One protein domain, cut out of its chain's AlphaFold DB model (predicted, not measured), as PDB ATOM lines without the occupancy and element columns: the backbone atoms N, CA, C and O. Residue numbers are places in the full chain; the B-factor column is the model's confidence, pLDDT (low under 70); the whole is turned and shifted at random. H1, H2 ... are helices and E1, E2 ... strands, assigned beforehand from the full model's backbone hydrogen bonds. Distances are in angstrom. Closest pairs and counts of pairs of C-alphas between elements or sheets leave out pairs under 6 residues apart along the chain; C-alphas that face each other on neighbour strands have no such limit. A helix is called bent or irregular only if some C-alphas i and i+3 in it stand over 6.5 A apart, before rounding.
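Overview. This is residues 13 to 90 of the 94 residues of an uncharacterized protein of Mycobacterium kansasii (UniProt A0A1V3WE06). A long, bent and strongly twisted ribbon of three antiparallel strands, E1 to E3, runs into a loose head of loops with two short helices, H1 and H2, at the end where E2 begins and E3 ends. The sheet, in the order E1, E2, E3, is a meander, each strand the antiparallel neighbour of the one before. The 78 printed residues hold three named strands, then two named helices, a mixed class with under half of the residues in named elements. The whole is loose, with a radius of gyration of the C-alphas of 14.5 A and spans of 42 by 30 by 22 A.

Along the chain. E1, residues 13 to 17, begins at C-alpha 13 (52.287, 161.930, 4.975) and is 13.6 A long. E2, residues 26 to 35, is 26.2 A long and bends by 50 degrees at residue 29. E3, residues 40 to 48, is 24.2 A long and bends by 52 degrees at residue 44. H1 is residues 52 to 55, 5.5 A. H2, residues 68 to 76, 11.9 A, ends at C-alpha 76 (53.860, 172.779, -17.726).

Arrangement. E1 and E2 form a hairpin, with N 34 and O 13 at 2.9 A. E2 and E3 form another, with N 27 and O 47 at 2.8 A. H2 only grazes the sheet, with its residues 72 to 76; the closest C-alphas of E3 and H2, Val 48 and Leu 75, are 7.1 A apart. H1 is not on the sheet, and H1 and H2 are apart. Each O i to N i+4 pair in H2 is within hydrogen-bond range; H1 is too short for one.

Size, cuts and confidence. The farthest C-alphas, Ala 38 and Gly 57, are 42.9 A apart. The printed part has no cut. The link from H1 to H2 is long, and residues 77 to 90 hold no named element. Mean pLDDT of the printed part is 79.7; residues 13 to 20 and 30 to 43 are under 70.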
ATOM      1  N   PHE A  13      52.847 163.188   5.464       57.88
ATOM      2  CA  PHE A  13      52.287 161.930   4.975       57.88
ATOM      3  C   PHE A  13      51.270 162.255   3.881       57.88
ATOM      4  O   PHE A  13      50.542 163.243   3.978       57.88
ATOM      5  N   GLY A  14      51.244 161.463   2.811       61.19
ATOM      6  CA  GLY A  14      50.378 161.740   1.673       61.19
ATOM      7  C   GLY A  14      50.184 160.548   0.748       61.19
ATOM      8  O   GLY A  14      50.964 159.595   0.776       61.19
ATOM      9  N   SER A  15      49.130 160.608  -0.061       65.06
ATOM     10  CA  SER A  15      48.840 159.625  -1.102       65.06
ATOM     11  C   SER A  15      49.009 160.252  -2.482       65.06
ATOM     12  O   SER A  15      48.642 161.402  -2.735       65.06
ATOM     13  N   VAL A  16      49.573 159.461  -3.386       67.81
ATOM     14  CA  VAL A  16      49.743 159.798  -4.798       67.81
ATOM     15  C   VAL A  16      48.760 158.933  -5.580       67.81
ATOM     16  O   VAL A  16      48.834 157.706  -5.527       67.81
ATOM     17  N   HIS A  17      47.803 159.568  -6.254       65.69
ATOM     18  CA  HIS A  17      46.790 158.881  -7.054       65.69
ATOM     19  C   HIS A  17      47.194 158.986  -8.527       65.69
ATOM     20  O   HIS A  17      47.083 160.059  -9.116       65.69
ATOM     21  N   LEU A  18      47.680 157.880  -9.102       65.06
ATOM     22  CA  LEU A  18      48.156 157.818 -10.488       65.06
ATOM     23  C   LEU A  18      47.333 156.816 -11.288       65.06
ATOM     24  O   LEU A  18      47.119 155.685 -10.848       65.06
ATOM     25  N   VAL A  19      46.937 157.219 -12.490       66.12
ATOM     26  CA  VAL A  19      46.454 156.322 -13.540       66.12
ATOM     27  C   VAL A  19      47.489 156.382 -14.652       66.12
ATOM     28  O   VAL A  19      47.834 157.475 -15.080       66.12
ATOM     29  N   ILE A  20      48.018 155.228 -15.061       65.31
ATOM     30  CA  ILE A  20      49.038 155.122 -16.112       65.31
ATOM     31  C   ILE A  20      48.480 154.233 -17.215       65.31
ATOM     32  O   ILE A  20      48.229 153.046 -16.975       65.31
ATOM     33  N   LEU A  21      48.320 154.772 -18.420       71.69
ATOM     34  CA  LEU A  21      48.100 153.961 -19.613       71.69
ATOM     35  C   LEU A  21      49.448 153.506 -20.199       71.69
ATOM     36  O   LEU A  21      50.440 154.239 -20.152       71.69
ATOM     37  N   PRO A  22      49.533 152.289 -20.767       71.62
ATOM     38  CA  PRO A  22      50.740 151.842 -21.450       71.62
ATOM     39  C   PRO A  22      51.156 152.833 -22.544       71.62
ATOM     40  O   PRO A  22      50.392 153.100 -23.467       71.62
ATOM     41  N   GLY A  23      52.381 153.351 -22.446       73.62
ATOM     42  CA  GLY A  23      52.926 154.321 -23.399       73.62
ATOM     43  C   GLY A  23      52.788 155.784 -22.981       73.62
ATOM     44  O   GLY A  23      53.405 156.626 -23.624       73.62
ATOM     45  N   GLU A  24      52.073 156.097 -21.894       79.44
ATOM     46  CA  GLU A  24      52.030 157.465 -21.374       79.44
ATOM     47  C   GLU A  24      53.380 157.900 -20.796       79.44
ATOM     48  O   GLU A  24      54.064 157.174 -20.063       79.44
ATOM     49  N   THR A  25      53.755 159.120 -21.153       83.56
ATOM     50  CA  THR A  25      54.978 159.812 -20.734       83.56
ATOM     51  C   THR A  25      54.678 160.924 -19.736       83.56
ATOM     52  O   THR A  25      55.594 161.383 -19.057       83.56
ATOM     53  N   ILE A  26      53.412 161.333 -19.617       86.25
ATOM     54  CA  ILE A  26      52.932 162.355 -18.692       86.25
ATOM     55  C   ILE A  26      51.750 161.790 -17.922       86.25
ATOM     56  O   ILE A  26      50.829 161.236 -18.513       86.25
ATOM     57  N   LEU A  27      51.790 161.958 -16.607       83.00
ATOM     58  CA  LEU A  27      50.719 161.610 -15.692       83.00
ATOM     59  C   LEU A  27      50.275 162.889 -15.004       83.00
ATOM     60  O   LEU A  27      51.095 163.570 -14.391       83.00
ATOM     61  N   ASP A  28      48.988 163.187 -15.074       80.31
ATOM     62  CA  ASP A  28      48.377 164.260 -14.300       80.31
ATOM     63  C   ASP A  28      47.515 163.632 -13.200       80.31
ATOM     64  O   ASP A  28      46.830 162.626 -13.404       80.31
ATOM     65  N   GLY A  29      47.554 164.202 -12.004       75.06
ATOM     66  CA  GLY A  29      46.816 163.671 -10.867       75.06
ATOM     67  C   GLY A  29      46.865 164.598  -9.669       75.06
ATOM     68  O   GLY A  29      47.200 165.775  -9.779       75.06
ATOM     69  N   TYR A  30      46.502 164.061  -8.511       68.25
ATOM     70  CA  TYR A  30      46.459 164.824  -7.272       68.25
ATOM     71  C   TYR A  30      47.432 164.222  -6.270       68.25
ATOM     72  O   TYR A  30      47.440 163.010  -6.032       68.25
ATOM     73  N   TYR A  31      48.233 165.092  -5.667       66.81
ATOM     74  CA  TYR A  31      48.947 164.775  -4.443       66.81
ATOM     75  C   TYR A  31      48.135 165.317  -3.277       66.81
ATOM     76  O   TYR A  31      47.863 166.517  -3.219       66.81
ATOM     77  N   THR A  32      47.750 164.428  -2.367       64.50
ATOM     78  CA  THR A  32      47.127 164.819  -1.102       64.50
ATOM     79  C   THR A  32      48.168 164.665  -0.011       64.50
ATOM     80  O   THR A  32      48.582 163.542   0.270       64.50
ATOM     81  N   GLY A  33      48.597 165.773   0.590       62.09
ATOM     82  CA  GLY A  33      49.532 165.786   1.712       62.09
ATOM     83  C   GLY A  33      48.904 166.401   2.956       62.09
ATOM     84  O   GLY A  33      48.154 167.373   2.865       62.09
ATOM     85  N   PHE A  34      49.225 165.853   4.124       57.78
ATOM     86  CA  PHE A  34      48.897 166.462   5.409       57.78
ATOM     87  C   PHE A  34      50.069 167.338   5.847       57.78
ATOM     88  O   PHE A  34      51.168 166.839   6.078       57.78
ATOM     89  N   LEU A  35      49.844 168.648   5.917       54.12
ATOM     90  CA  LEU A  35      50.813 169.645   6.349       54.12
ATOM     91  C   LEU A  35      50.408 170.072   7.759       54.12
ATOM     92  O   LEU A  35      49.619 170.995   7.887       54.12
ATOM     93  N   ASN A  36      50.929 169.382   8.786       52.47
ATOM     94  CA  ASN A  36      50.509 169.469  10.200       52.47
ATOM     95  C   ASN A  36      49.025 169.089  10.450       52.47
ATOM     96  O   ASN A  36      48.244 168.953   9.512       52.47
ATOM     97  N   ASP A  37      48.633 168.891  11.716       52.94
ATOM     98  CA  ASP A  37      47.278 168.460  12.133       52.94
ATOM     99  C   ASP A  37      46.124 169.404  11.695       52.94
ATOM    100  O   ASP A  37      44.969 169.160  12.046       52.94
ATOM    101  N   ALA A  38      46.392 170.484  10.946       52.69
ATOM    102  CA  ALA A  38      45.408 171.501  10.583       52.69
ATOM    103  C   ALA A  38      45.205 171.735   9.073       52.69
ATOM    104  O   ALA A  38      44.264 172.450   8.721       52.69
ATOM    105  N   ALA A  39      46.017 171.168   8.169       52.38
ATOM    106  CA  ALA A  39      45.865 171.437   6.734       52.38
ATOM    107  C   ALA A  39      46.088 170.210   5.841       52.38
ATOM    108  O   ALA A  39      47.168 169.622   5.799       52.38
ATOM    109  N   VAL A  40      45.064 169.872   5.052       54.47
ATOM    110  CA  VAL A  40      45.190 168.969   3.903       54.47
ATOM    111  C   VAL A  40      45.426 169.817   2.664       54.47
ATOM    112  O   VAL A  40      44.590 170.649   2.309       54.47
ATOM    113  N   VAL A  41      46.555 169.599   2.002       56.91
ATOM    114  CA  VAL A  41      46.885 170.245   0.735       56.91
ATOM    115  C   VAL A  41      46.642 169.237  -0.382       56.91
ATOM    116  O   VAL A  41      47.307 168.204  -0.445       56.91
ATOM    117  N   ALA A  42      45.678 169.540  -1.249       61.00
ATOM    118  CA  ALA A  42      45.408 168.793  -2.471       61.00
ATOM    119  C   ALA A  42      45.584 169.736  -3.664       61.00
ATOM    120  O   ALA A  42      44.745 170.601  -3.916       61.00
ATOM    121  N   HIS A  43      46.691 169.581  -4.384       67.50
ATOM    122  CA  HIS A  43      46.973 170.354  -5.592       67.50
ATOM    123  C   HIS A  43      47.095 169.425  -6.803       67.50
ATOM    124  O   HIS A  43      47.374 168.234  -6.627       67.50
ATOM    125  N   PRO A  44      46.862 169.940  -8.024       70.56
ATOM    126  CA  PRO A  44      47.184 169.215  -9.242       70.56
ATOM    127  C   PRO A  44      48.700 169.050  -9.343       70.56
ATOM    128  O   PRO A  44      49.456 169.999  -9.132       70.56
ATOM    129  N   TRP A  45      49.135 167.829  -9.616       79.06
ATOM    130  CA  TRP A  45      50.531 167.461  -9.799       79.06
ATOM    131  C   TRP A  45      50.685 166.784 -11.151       79.06
ATOM    132  O   TRP A  45      49.806 166.044 -11.596       79.06
ATOM    133  N   ARG A  46      51.828 167.049 -11.777       82.94
ATOM    134  CA  ARG A  46      52.232 166.466 -13.047       82.94
ATOM    135  C   ARG A  46      53.514 165.678 -12.845       82.94
ATOM    136  O   ARG A  46      54.479 166.195 -12.287       82.94
ATOM    137  N   TRP A  47      53.537 164.450 -13.341       84.69
ATOM    138  CA  TRP A  47      54.719 163.602 -13.378       84.69
ATOM    139  C   TRP A  47      55.082 163.328 -14.827       84.69
ATOM    140  O   TRP A  47      54.263 162.830 -15.594       84.69
ATOM    141  N   VAL A  48      56.319 163.638 -15.200       87.88
ATOM    142  CA  VAL A  48      56.839 163.378 -16.542       87.88
ATOM    143  C   VAL A  48      57.890 162.285 -16.450       87.88
ATOM    144  O   VAL A  48      58.761 162.299 -15.581       87.88
ATOM    145  N   ARG A  49      57.789 161.306 -17.343       87.88
ATOM    146  CA  ARG A  49      58.732 160.203 -17.436       87.88
ATOM    147  C   ARG A  49      60.065 160.715 -17.968       87.88
ATOM    148  O   ARG A  49      60.125 161.236 -19.079       87.88
ATOM    149  N   VAL A  50      61.125 160.470 -17.208       90.75
ATOM    150  CA  VAL A  50      62.497 160.651 -17.685       90.75
ATOM    151  C   VAL A  50      62.869 159.492 -18.613       90.75
ATOM    152  O   VAL A  50      62.513 158.334 -18.358       90.75
ATOM    153  N   ASP A  51      63.544 159.810 -19.710       90.94
ATOM    154  CA  ASP A  51      63.991 158.858 -20.716       90.94
ATOM    155  C   ASP A  51      65.007 157.868 -20.115       90.94
ATOM    156  O   ASP A  51      66.054 158.309 -19.634       90.94
ATOM    157  N   PRO A  52      64.750 156.544 -20.110       89.44
ATOM    158  CA  PRO A  52      65.639 155.581 -19.456       89.44
ATOM    159  C   PRO A  52      67.100 155.593 -19.950       89.44
ATOM    160  O   PRO A  52      67.988 155.528 -19.104       89.44
ATOM    161  N   PRO A  53      67.394 155.721 -21.259       92.69
ATOM    162  CA  PRO A  53      68.766 155.901 -21.739       92.69
ATOM    163  C   PRO A  53      69.462 157.144 -21.168       92.69
ATOM    164  O   PRO A  53      70.666 157.117 -20.942       92.69
ATOM    165  N   SER A  54      68.723 158.224 -20.889       91.62
ATOM    166  CA  SER A  54      69.306 159.467 -20.359       91.62
ATOM    167  C   SER A  54      69.762 159.380 -18.898       91.62
ATOM    168  O   SER A  54      70.505 160.246 -18.442       91.62
ATOM    169  N   VAL A  55      69.335 158.345 -18.163       91.25
ATOM    170  CA  VAL A  55      69.741 158.103 -16.767       91.25
ATOM    171  C   VAL A  55      70.763 156.971 -16.638       91.25
ATOM    172  O   VAL A  55      71.203 156.657 -15.532       91.25
ATOM    173  N   GLU A  56      71.139 156.323 -17.742       92.88
ATOM    174  CA  GLU A  56      72.063 155.193 -17.713       92.88
ATOM    175  C   GLU A  56      73.464 155.647 -17.272       92.88
ATOM    176  O   GLU A  56      74.071 156.533 -17.866       92.88
ATOM    177  N   GLY A  57      73.977 155.049 -16.192       89.38
ATOM    178  CA  GLY A  57      75.281 155.403 -15.624       89.38
ATOM    179  C   GLY A  57      75.320 156.727 -14.848       89.38
ATOM    180  O   GLY A  57      76.398 157.120 -14.406       89.38
ATOM    181  N   VAL A  58      74.177 157.394 -14.650       89.94
ATOM    182  CA  VAL A  58      74.081 158.628 -13.859       89.94
ATOM    183  C   VAL A  58      73.764 158.299 -12.401       89.94
ATOM    184  O   VAL A  58      72.806 157.582 -12.107       89.94
ATOM    185  N   ASP A  59      74.542 158.861 -11.476       88.88
ATOM    186  CA  ASP A  59      74.212 158.837 -10.052       88.88
ATOM    187  C   ASP A  59      73.131 159.881  -9.742       88.88
ATOM    188  O   ASP A  59      73.418 161.062  -9.545       88.88
ATOM    189  N   LEU A  60      71.873 159.440  -9.706       86.44
ATOM    190  CA  LEU A  60      70.720 160.303  -9.438       86.44
ATOM    191  C   LEU A  60      70.732 160.919  -8.030       86.44
ATOM    192  O   LEU A  60      70.023 161.899  -7.813       86.44
ATOM    193  N   GLU A  61      71.509 160.385  -7.080       85.44
ATOM    194  CA  GLU A  61      71.639 160.978  -5.742       85.44
ATOM    195  C   GLU A  61      72.551 162.213  -5.744       85.44
ATOM    196  O   GLU A  61      72.397 163.097  -4.902       85.44
ATOM    197  N   ALA A  62      73.468 162.300  -6.711       87.38
ATOM    198  CA  ALA A  62      74.376 163.431  -6.895       87.38
ATOM    199  C   ALA A  62      73.829 164.500  -7.862       87.38
ATOM    200  O   ALA A  62      74.403 165.584  -7.984       87.38
ATOM    201  N   VAL A  63      72.729 164.207  -8.558       88.00
ATOM    202  CA  VAL A  63      72.104 165.120  -9.517       88.00
ATOM    203  C   VAL A  63      71.314 166.206  -8.791       88.00
ATOM    204  O   VAL A  63      70.470 165.929  -7.941       88.00
ATOM    205  N   SER A  64      71.546 167.456  -9.187       90.06
ATOM    206  CA  SER A  64      70.724 168.596  -8.783       90.06
ATOM    207  C   SER A  64      69.861 169.050  -9.953       90.06
ATOM    208  O   SER A  64      70.355 169.222 -11.069       90.06
ATOM    209  N   LEU A  65      68.568 169.233  -9.688       90.00
ATOM    210  CA  LEU A  65      67.658 169.848 -10.647       90.00
ATOM    211  C   LEU A  65      68.043 171.316 -10.872       90.00
ATOM    212  O   LEU A  65      68.623 171.948  -9.987       90.00
ATOM    213  N   ASP A  66      67.720 171.828 -12.057       92.44
ATOM    214  CA  ASP A  66      67.872 173.244 -12.386       92.44
ATOM    215  C   ASP A  66      66.885 174.114 -11.576       92.44
ATOM    216  O   ASP A  66      66.140 173.616 -10.723       92.44
ATOM    217  N   ASP A  67      66.872 175.424 -11.834       91.00
ATOM    218  CA  ASP A  67      65.969 176.365 -11.179       91.00
ATOM    219  C   ASP A  67      64.508 175.857 -11.178       91.00
ATOM    220  O   ASP A  67      63.970 175.500 -12.235       91.00
ATOM    221  N   PRO A  68      63.828 175.833 -10.013       87.56
ATOM    222  CA  PRO A  68      62.477 175.296  -9.908       87.56
ATOM    223  C   PRO A  68      61.452 175.935 -10.851       87.56
ATOM    224  O   PRO A  68      60.528 175.238 -11.270       87.56
ATOM    225  N   ALA A  69      61.580 177.226 -11.190       86.94
ATOM    226  CA  ALA A  69      60.659 177.877 -12.121       86.94
ATOM    227  C   ALA A  69      60.915 177.407 -13.557       86.94
ATOM    228  O   ALA A  69      59.970 177.050 -14.256       86.94
ATOM    229  N   THR A  70      62.184 177.295 -13.957       89.69
ATOM    230  CA  THR A  70      62.572 176.723 -15.256       89.69
ATOM    231  C   THR A  70      62.068 175.290 -15.408       89.69
ATOM    232  O   THR A  70      61.425 174.955 -16.404       89.69
ATOM    233  N   VAL A  71      62.296 174.440 -14.399       90.81
ATOM    234  CA  VAL A  71      61.811 173.053 -14.410       90.81
ATOM    235  C   VAL A  71      60.283 173.021 -14.476       90.81
ATOM    236  O   VAL A  71      59.721 172.247 -15.250       90.81
ATOM    237  N   TYR A  72      59.591 173.877 -13.719       89.38
ATOM    238  CA  TYR A  72      58.132 173.974 -13.775       89.38
ATOM    239  C   TYR A  72      57.632 174.335 -15.178       89.38
ATOM    240  O   TYR A  72      56.748 173.650 -15.690       89.38
ATOM    241  N   ASP A  73      58.211 175.351 -15.817       91.31
ATOM    242  CA  ASP A  73      57.799 175.808 -17.146       91.31
ATOM    243  C   ASP A  73      58.003 174.718 -18.209       91.31
ATOM    244  O   ASP A  73      57.117 174.485 -19.040       91.31
ATOM    245  N   ILE A  74      59.118 173.980 -18.134       92.56
ATOM    246  CA  ILE A  74      59.382 172.817 -18.994       92.56
ATOM    247  C   ILE A  74      58.281 171.769 -18.827       92.56
ATOM    248  O   ILE A  74      57.760 171.270 -19.819       92.56
ATOM    249  N   LEU A  75      57.900 171.423 -17.596       91.12
ATOM    250  CA  LEU A  75      56.875 170.405 -17.343       91.12
ATOM    251  C   LEU A  75      55.460 170.893 -17.697       91.12
ATOM    252  O   LEU A  75      54.642 170.116 -18.204       91.12
ATOM    253  N   ALA A  76      55.155 172.166 -17.447       88.75
ATOM    254  CA  ALA A  76      53.860 172.779 -17.726       88.75
ATOM    255  C   ALA A  76      53.597 172.919 -19.234       88.75
ATOM    256  O   ALA A  76      52.463 172.727 -19.674       88.75
ATOM    257  N   GLY A  77      54.641 173.181 -20.028       89.31
ATOM    258  CA  GLY A  77      54.552 173.314 -21.485       89.31
ATOM    259  C   GLY A  77      54.325 172.004 -22.245       89.31
ATOM    260  O   GLY A  77      53.992 172.039 -23.430       89.31
ATOM    261  N   ARG A  78      54.482 170.852 -21.584       90.06
ATOM    262  CA  ARG A  78      54.334 169.540 -22.222       90.06
ATOM    263  C   ARG A  78      52.883 169.074 -22.316       90.06
ATOM    264  O   ARG A  78      52.030 169.425 -21.497       90.06
ATOM    265  N   ASN A  79      52.624 168.222 -23.297       86.81
ATOM    266  CA  ASN A  79      51.353 167.576 -23.588       86.81
ATOM    267  C   ASN A  79      51.533 166.056 -23.788       86.81
ATOM    268  O   ASN A  79      52.638 165.552 -23.945       86.81
ATOM    269  N   GLN A  80      50.422 165.320 -23.813       80.75
ATOM    270  CA  GLN A  80      50.381 163.850 -23.898       80.75
ATOM    271  C   GLN A  80      51.061 163.221 -25.133       80.75
ATOM    272  O   GLN A  80      51.264 162.010 -25.158       80.75
ATOM    273  N   PHE A  81      51.365 164.007 -26.168       83.69
ATOM    274  CA  PHE A  81      52.065 163.549 -27.371       83.69
ATOM    275  C   PHE A  81      53.578 163.749 -27.283       83.69
ATOM    276  O   PHE A  81      54.310 163.228 -28.127       83.69
ATOM    277  N   ASP A  82      54.054 164.481 -26.276       85.62
ATOM    278  CA  ASP A  82      55.479 164.639 -26.051       85.62
ATOM    279  C   ASP A  82      56.065 163.322 -25.535       85.62
ATOM    280  O   ASP A  82      55.480 162.628 -24.701       85.62
ATOM    281  N   GLY A  83      57.244 162.960 -26.041       87.94
ATOM    282  CA  GLY A  83      57.954 161.754 -25.620       87.94
ATOM    283  C   GLY A  83      58.429 161.810 -24.159       87.94
ATOM    284  O   GLY A  83      58.053 162.702 -23.394       87.94
ATOM    285  N   PRO A  84      59.281 160.868 -23.735       89.75
ATOM    286  CA  PRO A  84      60.019 160.997 -22.482       89.75
ATOM    287  C   PRO A  84      60.878 162.276 -22.462       89.75
ATOM    288  O   PRO A  84      61.255 162.807 -23.507       89.75
ATOM    289  N   LEU A  85      61.158 162.792 -21.269       92.44
ATOM    290  CA  LEU A  85      62.022 163.953 -21.035       92.44
ATOM    291  C   LEU A  85      63.467 163.484 -20.840       92.44
ATOM    292  O   LEU A  85      63.683 162.551 -20.068       92.44
ATOM    293  N   ALA A  86      64.456 164.095 -21.491       93.00
ATOM    294  CA  ALA A  86      65.845 163.737 -21.213       93.00
ATOM    295  C   ALA A  86      66.259 164.311 -19.852       93.00
ATOM    296  O   ALA A  86      65.883 165.431 -19.511       93.00
ATOM    297  N   LEU A  87      67.056 163.575 -19.069       92.56
ATOM    298  CA  LEU A  87      67.533 164.073 -17.774       92.56
ATOM    299  C   LEU A  87      68.277 165.413 -17.916       92.56
ATOM    300  O   LEU A  87      68.102 166.298 -17.086       92.56
ATOM    301  N   SER A  88      69.041 165.589 -18.997       93.19
ATOM    302  CA  SER A  88      69.765 166.828 -19.311       93.19
ATOM    303  C   SER A  88      68.882 168.072 -19.399       93.19
ATOM    304  O   SER A  88      69.382 169.172 -19.203       93.19
ATOM    305  N   ASP A  89      67.590 167.912 -19.695       92.75
ATOM    306  CA  ASP A  89      66.671 169.034 -19.889       92.75
ATOM    307  C   ASP A  89      66.263 169.689 -18.560       92.75
ATOM    308  O   ASP A  89      65.696 170.775 -18.569       92.75
ATOM    309  N   VAL A  90      66.499 169.030 -17.419       92.69
ATOM    310  CA  VAL A  90      65.995 169.462 -16.100       92.69
ATOM    311  C   VAL A  90      67.054 169.519 -15.006       92.69
ATOM    312  O   VAL A  90      66.723 169.788 -13.852       92.69
TER     313      VAL A  90